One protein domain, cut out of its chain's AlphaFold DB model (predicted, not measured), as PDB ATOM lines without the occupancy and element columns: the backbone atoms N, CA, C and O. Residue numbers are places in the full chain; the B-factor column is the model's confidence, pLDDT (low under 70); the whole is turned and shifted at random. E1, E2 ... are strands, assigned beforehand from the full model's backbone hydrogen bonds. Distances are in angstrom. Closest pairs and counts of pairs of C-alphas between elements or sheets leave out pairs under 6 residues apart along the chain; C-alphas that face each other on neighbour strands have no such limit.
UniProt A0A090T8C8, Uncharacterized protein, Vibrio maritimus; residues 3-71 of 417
ATOM      1  N   ASP A   3     179.099 164.558 188.250       45.00
ATOM      2  CA  ASP A   3     179.879 165.591 187.593       45.00
ATOM      3  C   ASP A   3     179.920 165.353 186.088       45.00
ATOM      4  O   ASP A   3     179.911 164.200 185.644       45.00
ATOM      5  N   THR A   4     179.914 166.441 185.331       48.03
ATOM      6  CA  THR A   4     180.216 166.450 183.897       48.03
ATOM      7  C   THR A   4     181.502 167.214 183.586       48.03
ATOM      8  O   THR A   4     181.852 167.244 182.412       48.03
ATOM      9  N   SER A   5     182.158 167.797 184.596       52.25
ATOM     10  CA  SER A   5     183.427 168.520 184.485       52.25
ATOM     11  C   SER A   5     184.612 167.594 184.233       52.25
ATOM     12  O   SER A   5     184.534 166.373 184.465       52.25
ATOM     13  N   SER A   6     185.710 168.164 183.739       56.75
ATOM     14  CA  SER A   6     187.010 167.509 183.826       56.75
ATOM     15  C   SER A   6     187.326 167.312 185.324       56.75
ATOM     16  O   SER A   6     186.843 168.048 186.175       56.75
ATOM     17  N   ASP A   7     188.076 166.279 185.730       53.97
ATOM     18  CA  ASP A   7     188.267 165.939 187.161       53.97
ATOM     19  C   ASP A   7     188.991 167.045 188.008       53.97
ATOM     20  O   ASP A   7     189.430 166.762 189.128       53.97
ATOM     21  N   ASN A   8     189.136 168.287 187.516       69.25
ATOM     22  CA  ASN A   8     189.944 169.364 188.095       69.25
ATOM     23  C   ASN A   8     189.207 170.669 188.461       69.25
ATOM     24  O   ASN A   8     189.836 171.488 189.123       69.25
ATOM     25  N   ASP A   9     187.919 170.866 188.157       79.19
ATOM     26  CA  ASP A   9     187.322 172.226 188.209       79.19
ATOM     27  C   ASP A   9     186.781 172.636 189.588       79.19
ATOM     28  O   ASP A   9     186.484 173.805 189.866       79.19
ATOM     29  N   ILE A  10     186.715 171.677 190.517       84.00
ATOM     30  CA  ILE A  10     186.343 171.892 191.920       84.00
ATOM     31  C   ILE A  10     187.325 171.227 192.891       84.00
ATOM     32  O   ILE A  10     187.642 170.042 192.787       84.00
ATOM     33  N   ASP A  11     187.736 171.951 193.938       84.25
ATOM     34  CA  ASP A  11     188.573 171.389 195.007       84.25
ATOM     35  C   ASP A  11     187.715 170.879 196.176       84.25
ATOM     36  O   ASP A  11     187.434 171.571 197.162       84.25
ATOM     37  N   LEU A  12     187.319 169.608 196.090       80.88
ATOM     38  CA  LEU A  12     186.555 168.937 197.147       80.88
ATOM     39  C   LEU A  12     187.356 168.705 198.441       80.88
ATOM     40  O   LEU A  12     186.756 168.428 199.486       80.88
ATOM     41  N   ALA A  13     188.689 168.783 198.406       82.75
ATOM     42  CA  ALA A  13     189.519 168.641 199.601       82.75
ATOM     43  C   ALA A  13     189.566 169.936 200.427       82.75
ATOM     44  O   ALA A  13     189.817 169.875 201.634       82.75
ATOM     45  N   ALA A  14     189.282 171.080 199.800       86.31
ATOM     46  CA  ALA A  14     189.278 172.406 200.413       86.31
ATOM     47  C   ALA A  14     187.870 172.951 200.733       86.31
ATOM     48  O   ALA A  14     187.714 174.153 200.944       86.31
ATOM     49  N   LEU A  15     186.852 172.085 200.816       89.12
ATOM     50  CA  LEU A  15     185.507 172.475 201.253       89.12
ATOM     51  C   LEU A  15     185.538 173.170 202.619       89.12
ATOM     52  O   LEU A  15     186.015 172.589 203.600       89.12
ATOM     53  N   ASP A  16     184.942 174.360 202.696       93.06
ATOM     54  CA  ASP A  16     184.777 175.086 203.955       93.06
ATOM     55  C   ASP A  16     183.309 175.146 204.380       93.06
ATOM     56  O   ASP A  16     182.382 175.290 203.578       93.06
ATOM     57  N   PHE A  17     183.099 175.006 205.682       95.00
ATOM     58  CA  PHE A  17     181.781 174.940 206.292       95.00
ATOM     59  C   PHE A  17     181.689 175.982 207.402       95.00
ATOM     60  O   PHE A  17     182.468 175.982 208.359       95.00
ATOM     61  N   SER A  18     180.676 176.846 207.339       97.12
ATOM     62  CA  SER A  18     180.480 177.842 208.391       97.12
ATOM     63  C   SER A  18     179.880 177.229 209.664       97.12
ATOM     64  O   SER A  18     179.380 176.103 209.701       97.12
ATOM     65  N   ASN A  19     179.892 178.007 210.752       96.44
ATOM     66  CA  ASN A  19     179.204 177.671 212.006       96.44
ATOM     67  C   ASN A  19     179.664 176.353 212.666       96.44
ATOM     68  O   ASN A  19     178.945 175.803 213.500       96.44
ATOM     69  N   GLY A  20     180.873 175.883 212.344       94.75
ATOM     70  CA  GLY A  20     181.465 174.676 212.927       94.75
ATOM     71  C   GLY A  20     180.845 173.370 212.427       94.75
ATOM     72  O   GLY A  20     181.027 172.342 213.078       94.75
ATOM     73  N   VAL A  21     180.095 173.414 211.320       96.12
ATOM     74  CA  VAL A  21     179.666 172.213 210.596       96.12
ATOM     75  C   VAL A  21     180.898 171.529 210.000       96.12
ATOM     76  O   VAL A  21     181.851 172.199 209.619       96.12
ATOM     77  N   THR A  22     180.911 170.199 209.944       93.81
ATOM     78  CA  THR A  22     181.999 169.433 209.312       93.81
ATOM     79  C   THR A  22     181.437 168.302 208.454       93.81
ATOM     80  O   THR A  22     180.306 167.854 208.656       93.81
ATOM     81  N   TYR A  23     182.225 167.817 207.489       91.62
ATOM     82  CA  TYR A  23     181.891 166.631 206.699       91.62
ATOM     83  C   TYR A  23     182.743 165.434 207.122       91.62
ATOM     84  O   TYR A  23     183.972 165.455 207.043       91.62
ATOM     85  N   ASN A  24     182.085 164.358 207.553       89.56
ATOM     86  CA  ASN A  24     182.745 163.101 207.877       89.56
ATOM     87  C   ASN A  24     182.725 162.184 206.650       89.56
ATOM     88  O   ASN A  24     181.794 161.397 206.465       89.56
ATOM     89  N   ALA A  25     183.768 162.272 205.824       86.50
ATOM     90  CA  ALA A  25     183.869 161.529 204.566       86.50
ATOM     91  C   ALA A  25     183.754 160.000 204.737       86.50
ATOM     92  O   ALA A  25     183.186 159.328 203.881       86.50
ATOM     93  N   ASN A  26     184.214 159.441 205.865       90.25
ATOM     94  CA  ASN A  26     184.127 157.997 206.130       90.25
ATOM     95  C   ASN A  26     182.687 157.514 206.342       90.25
ATOM     96  O   ASN A  26     182.370 156.356 206.078       90.25
ATOM     97  N   LEU A  27     181.837 158.386 206.882       89.69
ATOM     98  CA  LEU A  27     180.439 158.087 207.183       89.69
ATOM     99  C   LEU A  27     179.482 158.655 206.131       89.69
ATOM    100  O   LEU A  27     178.317 158.266 206.109       89.69
ATOM    101  N   GLY A  28     179.955 159.567 205.278       87.19
ATOM    102  CA  GLY A  28     179.139 160.255 204.284       87.19
ATOM    103  C   GLY A  28     178.089 161.182 204.901       87.19
ATOM    104  O   GLY A  28     177.029 161.366 204.310       87.19
ATOM    105  N   VAL A  29     178.350 161.741 206.090       89.94
ATOM    106  CA  VAL A  29     177.393 162.588 206.824       89.94
ATOM    107  C   VAL A  29     177.971 163.965 207.137       89.94
ATOM    108  O   VAL A  29     179.165 164.103 207.403       89.94
ATOM    109  N   LEU A  30     177.099 164.973 207.141       92.88
ATOM    110  CA  LEU A  30     177.388 166.288 207.711       92.88
ATOM    111  C   LEU A  30     177.127 166.259 209.220       92.88
ATOM    112  O   LEU A  30     176.048 165.864 209.667       92.88
ATOM    113  N   GLU A  31     178.101 166.699 210.008       94.06
ATOM    114  CA  GLU A  31     177.974 166.863 211.453       94.06
ATOM    115  C   GLU A  31     177.602 168.320 211.750       94.06
ATOM    116  O   GLU A  31     178.429 169.225 211.672       94.06
ATOM    117  N   VAL A  32     176.327 168.557 212.071       95.00
ATOM    118  CA  VAL A  32     175.804 169.896 212.380       95.00
ATOM    119  C   VAL A  32     175.767 170.097 213.903       95.00
ATOM    120  O   VAL A  32     175.071 169.340 214.592       95.00
ATOM    121  N   PRO A  33     176.483 171.091 214.468       96.81
ATOM    122  CA  PRO A  33     176.469 171.345 215.904       96.81
ATOM    123  C   PRO A  33     175.080 171.707 216.437       96.81
ATOM    124  O   PRO A  33     174.217 172.238 215.736       96.81
ATOM    125  N   LYS A  34     174.877 171.472 217.737       95.31
ATOM    126  CA  LYS A  34     173.662 171.901 218.434       95.31
ATOM    127  C   LYS A  34     173.449 173.417 218.256       95.31
ATOM    128  O   LYS A  34     174.395 174.190 218.344       95.31
ATOM    129  N   ASP A  35     172.186 173.813 218.091       94.81
ATOM    130  CA  ASP A  35     171.717 175.203 217.966       94.81
ATOM    131  C   ASP A  35     172.139 175.927 216.659       94.81
ATOM    132  O   ASP A  35     171.853 177.115 216.501       94.81
ATOM    133  N   VAL A  36     172.729 175.223 215.680       96.94
ATOM    134  CA  VAL A  36     172.947 175.737 214.313       96.94
ATOM    135  C   VAL A  36     171.676 175.535 213.482       96.94
ATOM    136  O   VAL A  36     171.215 174.414 213.295       96.94
ATOM    137  N   SER A  37     171.092 176.632 212.989       95.19
ATOM    138  CA  SER A  37     169.873 176.622 212.152       95.19
ATOM    139  C   SER A  37     170.116 177.032 210.695       95.19
ATOM    140  O   SER A  37     169.232 176.864 209.858       95.19
ATOM    141  N   SER A  38     171.314 177.535 210.390       94.62
ATOM    142  CA  SER A  38     171.795 177.872 209.048       94.62
ATOM    143  C   SER A  38     173.321 177.800 209.025       94.62
ATOM    144  O   SER A  38     173.959 178.192 210.004       94.62
ATOM    145  N   PHE A  39     173.887 177.353 207.912       94.69
ATOM    146  CA  PHE A  39     175.321 177.370 207.626       94.69
ATOM    147  C   PHE A  39     175.523 177.537 206.114       94.69
ATOM    148  O   PHE A  39     174.571 177.379 205.346       94.69
ATOM    149  N   THR A  40     176.739 177.865 205.697       93.94
ATOM    150  CA  THR A  40     177.170 177.894 204.297       93.94
ATOM    151  C   THR A  40     178.137 176.747 204.029       93.94
ATOM    152  O   THR A  40     178.823 176.271 204.937       93.94
ATOM    153  N   ILE A  41     178.144 176.293 202.778       91.75
ATOM    154  CA  ILE A  41     179.157 175.401 202.220       91.75
ATOM    155  C   ILE A  41     179.836 176.218 201.129       91.75
ATOM    156  O   ILE A  41     179.155 176.662 200.204       91.75
ATOM    157  N   GLU A  42     181.133 176.452 201.265       92.06
ATOM    158  CA  GLU A  42     181.945 177.093 200.237       92.06
ATOM    159  C   GLU A  42     182.695 176.007 199.469       92.06
ATOM    160  O   GLU A  42     183.375 175.164 200.060       92.06
ATOM    161  N   ILE A  43     182.504 176.003 198.150       89.06
ATOM    162  CA  ILE A  43     183.153 175.082 197.219       89.06
ATOM    163  C   ILE A  43     184.125 175.914 196.391       89.06
ATOM    164  O   ILE A  43     183.659 176.754 195.619       89.06
ATOM    165  N   PRO A  44     185.441 175.734 196.568       89.81
ATOM    166  CA  PRO A  44     186.423 176.390 195.719       89.81
ATOM    167  C   PRO A  44     186.346 175.841 194.292       89.81
ATOM    168  O   PRO A  44     186.310 174.622 194.106       89.81
ATOM    169  N   THR A  45     186.335 176.740 193.311       89.81
ATOM    170  CA  THR A  45     186.566 176.415 191.899       89.81
ATOM    171  C   THR A  45     188.055 176.517 191.587       89.81
ATOM    172  O   THR A  45     188.790 177.230 192.284       89.81
ATOM    173  N   VAL A  46     188.498 175.814 190.554       88.56
ATOM    174  CA  VAL A  46     189.847 175.944 190.001       88.56
ATOM    175  C   VAL A  46     189.758 176.838 188.769       88.56
ATOM    176  O   VAL A  46     188.880 176.659 187.942       88.56
ATOM    177  N   ASP A  47     190.603 177.866 188.729       90.50
ATOM    178  CA  ASP A  47     190.755 178.767 187.583       90.50
ATOM    179  C   ASP A  47     191.984 178.300 186.808       90.50
ATOM    180  O   ASP A  47     193.038 178.061 187.424       90.50
ATOM    181  N   ASP A  48     191.854 178.139 185.496       90.75
ATOM    182  CA  ASP A  48     192.956 177.730 184.640       90.75
ATOM    183  C   ASP A  48     193.059 178.580 183.359       90.75
ATOM    184  O   ASP A  48     192.966 179.799 183.436       90.75
ATOM    185  N   ASN A  49     193.462 177.996 182.235       92.88
ATOM    186  CA  ASN A  49     193.565 178.683 180.950       92.88
ATOM    187  C   ASN A  49     193.204 177.685 179.843       92.88
ATOM    188  O   ASN A  49     193.973 177.496 178.896       92.88
ATOM    189  N   ARG A  50     192.102 176.952 180.008       92.81
ATOM    190  CA  ARG A  50     191.562 175.997 179.038       92.81
ATOM    191  C   ARG A  50     190.110 176.355 178.762       92.81
ATOM    192  O   ARG A  50     189.388 176.706 179.674       92.81
ATOM    193  N   TYR A  51     189.690 176.265 177.501       92.81
ATOM    194  CA  TYR A  51     188.272 176.429 177.180       92.81
ATOM    195  C   TYR A  51     187.518 175.115 177.389       92.81
ATOM    196  O   TYR A  51     187.741 174.153 176.638       92.81
ATOM    197  N   GLU A  52     186.591 175.111 178.337       90.25
ATOM    198  CA  GLU A  52     185.774 173.966 178.762       90.25
ATOM    199  C   GLU A  52     184.277 174.220 178.507       90.25
ATOM    200  O   GLU A  52     183.493 173.294 178.270       90.25
ATOM    201  N   GLY A  53     183.893 175.499 178.431       88.56
ATOM    202  CA  GLY A  53     182.504 175.938 178.323       88.56
ATOM    203  C   GLY A  53     181.776 175.919 179.672       88.56
ATOM    204  O   GLY A  53     182.337 175.585 180.703       88.56
ATOM    205  N   ASP A  54     180.500 176.316 179.690       89.62
ATOM    206  CA  ASP A  54     179.742 176.351 180.948       89.62
ATOM    207  C   ASP A  54     179.441 174.932 181.462       89.62
ATOM    208  O   ASP A  54     178.755 174.140 180.804       89.62
ATOM    209  N   GLU A  55     179.846 174.654 182.698       88.12
ATOM    210  CA  GLU A  55     179.698 173.347 183.337       88.12
ATOM    211  C   GLU A  55     178.765 173.386 184.550       88.12
ATOM    212  O   GLU A  55     178.402 174.442 185.073       88.12
ATOM    213  N   THR A  56     178.344 172.216 185.044       87.38
ATOM    214  CA  THR A  56     177.476 172.137 186.228       87.38
ATOM    215  C   THR A  56     177.919 171.069 187.210       87.38
ATOM    216  O   THR A  56     178.206 169.945 186.816       87.38
ATOM    217  N   PHE A  57     177.830 171.380 188.505       85.94
ATOM    218  CA  PHE A  57     178.049 170.420 189.586       85.94
ATOM    219  C   PHE A  57     176.813 170.299 190.486       85.94
ATOM    220  O   PHE A  57     176.017 171.230 190.638       85.94
ATOM    221  N   GLY A  58     176.639 169.134 191.121       85.00
ATOM    222  CA  GLY A  58     175.483 168.834 191.972       85.00
ATOM    223  C   GLY A  58     175.843 168.340 193.374       85.00
ATOM    224  O   GLY A  58     176.448 167.274 193.528       85.00
ATOM    225  N   ILE A  59     175.368 169.045 194.406       85.19
ATOM    226  CA  ILE A  59     175.437 168.625 195.813       85.19
ATOM    227  C   ILE A  59     174.121 167.960 196.211       85.19
ATOM    228  O   ILE A  59     173.046 168.524 196.009       85.19
ATOM    229  N   VAL A  60     174.200 166.789 196.846       87.75
ATOM    230  CA  VAL A  60     173.030 166.102 197.410       87.75
ATOM    231  C   VAL A  60     173.160 166.014 198.927       87.75
ATOM    232  O   VAL A  60     174.102 165.406 199.432       87.75
ATOM    233  N   ILE A  61     172.198 166.583 199.657       88.12
ATOM    234  CA  ILE A  61     172.122 166.531 201.125       88.12
ATOM    235  C   ILE A  61     170.747 165.994 201.514       88.12
ATOM    236  O   ILE A  61     169.731 166.610 201.205       88.12
ATOM    237  N   ASP A  62     170.713 164.835 202.174       88.12
ATOM    238  CA  ASP A  62     169.474 164.173 202.624       88.12
ATOM    239  C   ASP A  62     168.400 164.045 201.517       88.12
ATOM    240  O   ASP A  62     167.207 164.259 201.721       88.12
ATOM    241  N   GLY A  63     168.842 163.748 200.288       87.94
ATOM    242  CA  GLY A  63     167.979 163.601 199.109       87.94
ATOM    243  C   GLY A  63     167.589 164.906 198.405       87.94
ATOM    244  O   GLY A  63     167.024 164.849 197.315       87.94
ATOM    245  N   GLN A  64     167.921 166.072 198.964       90.06
ATOM    246  CA  GLN A  64     167.758 167.364 198.296       90.06
ATOM    247  C   GLN A  64     168.959 167.640 197.398       90.06
ATOM    248  O   GLN A  64     170.095 167.470 197.833       90.06
ATOM    249  N   THR A  65     168.712 168.077 196.164       89.94
ATOM    250  CA  THR A  65     169.766 168.406 195.194       89.94
ATOM    251  C   THR A  65     169.887 169.915 195.035       89.94
ATOM    252  O   THR A  65     168.880 170.598 194.843       89.94
ATOM    253  N   VAL A  66     171.116 170.417 195.097       89.75
ATOM    254  CA  VAL A  66     171.493 171.789 194.750       89.75
ATOM    255  C   VAL A  66     172.469 171.715 193.587       89.75
ATOM    256  O   VAL A  66     173.432 170.957 193.651       89.75
ATOM    257  N   THR A  67     172.213 172.487 192.538       89.62
ATOM    258  CA  THR A  67     173.077 172.579 191.357       89.62
ATOM    259  C   THR A  67     173.796 173.923 191.343       89.62
ATOM    260  O   THR A  67     173.151 174.955 191.546       89.62
ATOM    261  N   GLY A  68     175.103 173.901 191.104       89.06
ATOM    262  CA  GLY A  68     175.904 175.069 190.748       89.06
ATOM    263  C   GLY A  68     176.295 175.021 189.272       89.06
ATOM    264  O   GLY A  68     176.307 173.945 188.677       89.06
ATOM    265  N   THR A  69     176.591 176.188 188.704       91.38
ATOM    266  CA  THR A  69     177.140 176.343 187.351       91.38
ATOM    267  C   THR A  69     178.504 177.005 187.479       91.38
ATOM    268  O   THR A  69     178.620 177.990 188.214       91.38
ATOM    269  N   ILE A  70     179.499 176.458 186.792       91.50
ATOM    270  CA  ILE A  70     180.815 177.066 186.597       91.50
ATOM    271  C   ILE A  70     180.753 177.727 185.222       91.50
ATOM    272  O   ILE A  70     180.327 177.097 184.259       91.50
ATOM    273  N   ILE A  71     181.035 179.028 185.177       92.50
ATOM    274  CA  ILE A  71     181.044 179.798 183.932       92.50
ATOM    275  C   ILE A  71     182.498 179.889 183.508       92.50
ATOM    276  O   ILE A  71     183.295 180.439 184.269       92.50
TER     277      ILE A  71
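Overview. This is residues 3 to 71 of the 417 residues of an uncharacterized protein of Vibrio maritimus (UniProt A0A090T8C8). With little regular structure, this is a loose, elongated frame of two separate hairpins, a short one of E1 and E2 and a long one of E3 and E4, joined by a long looping stretch, residues 32 to 54. Residues 16 to 17 pair antiparallel with residues 41 to 42 of that stretch. The printed part has 69 residues, no named helix and four strands, E1 to E4 in order, all strand in class, with 20 residues in named elements. The radius of gyration of the C-alphas is 13.8 A, and the spans are 44 by 23 by 22 A.

Along the chain. After residues 3 to 21, E1 takes residues 22 to 24, from C-alpha 22 at (181.999, 169.433, 209.312), and E2 residues 29 to 31. E3, residues 55 to 61, is 20.5 A long; E4, residues 64 to 70, is 20.0 A, ending at (180.815, 177.066, 186.597).

Arrangement. E3 and E4 are antiparallel at 156 degrees, with N 59 and O 66 2.8 A apart, within hydrogen-bond range. E1 and E2 are antiparallel at 144 degrees, with N 31 and O 22 at 2.8 A. E2 and E3 are only just apart, closest 8.4 A.

Size, cuts and confidence. The C-alphas of Asp 35 and Tyr 51, the farthest apart, are 44.0 A apart. The printed part has no cut; the link E2 to E3 is long. Residues 3 to 8 are under pLDDT 70.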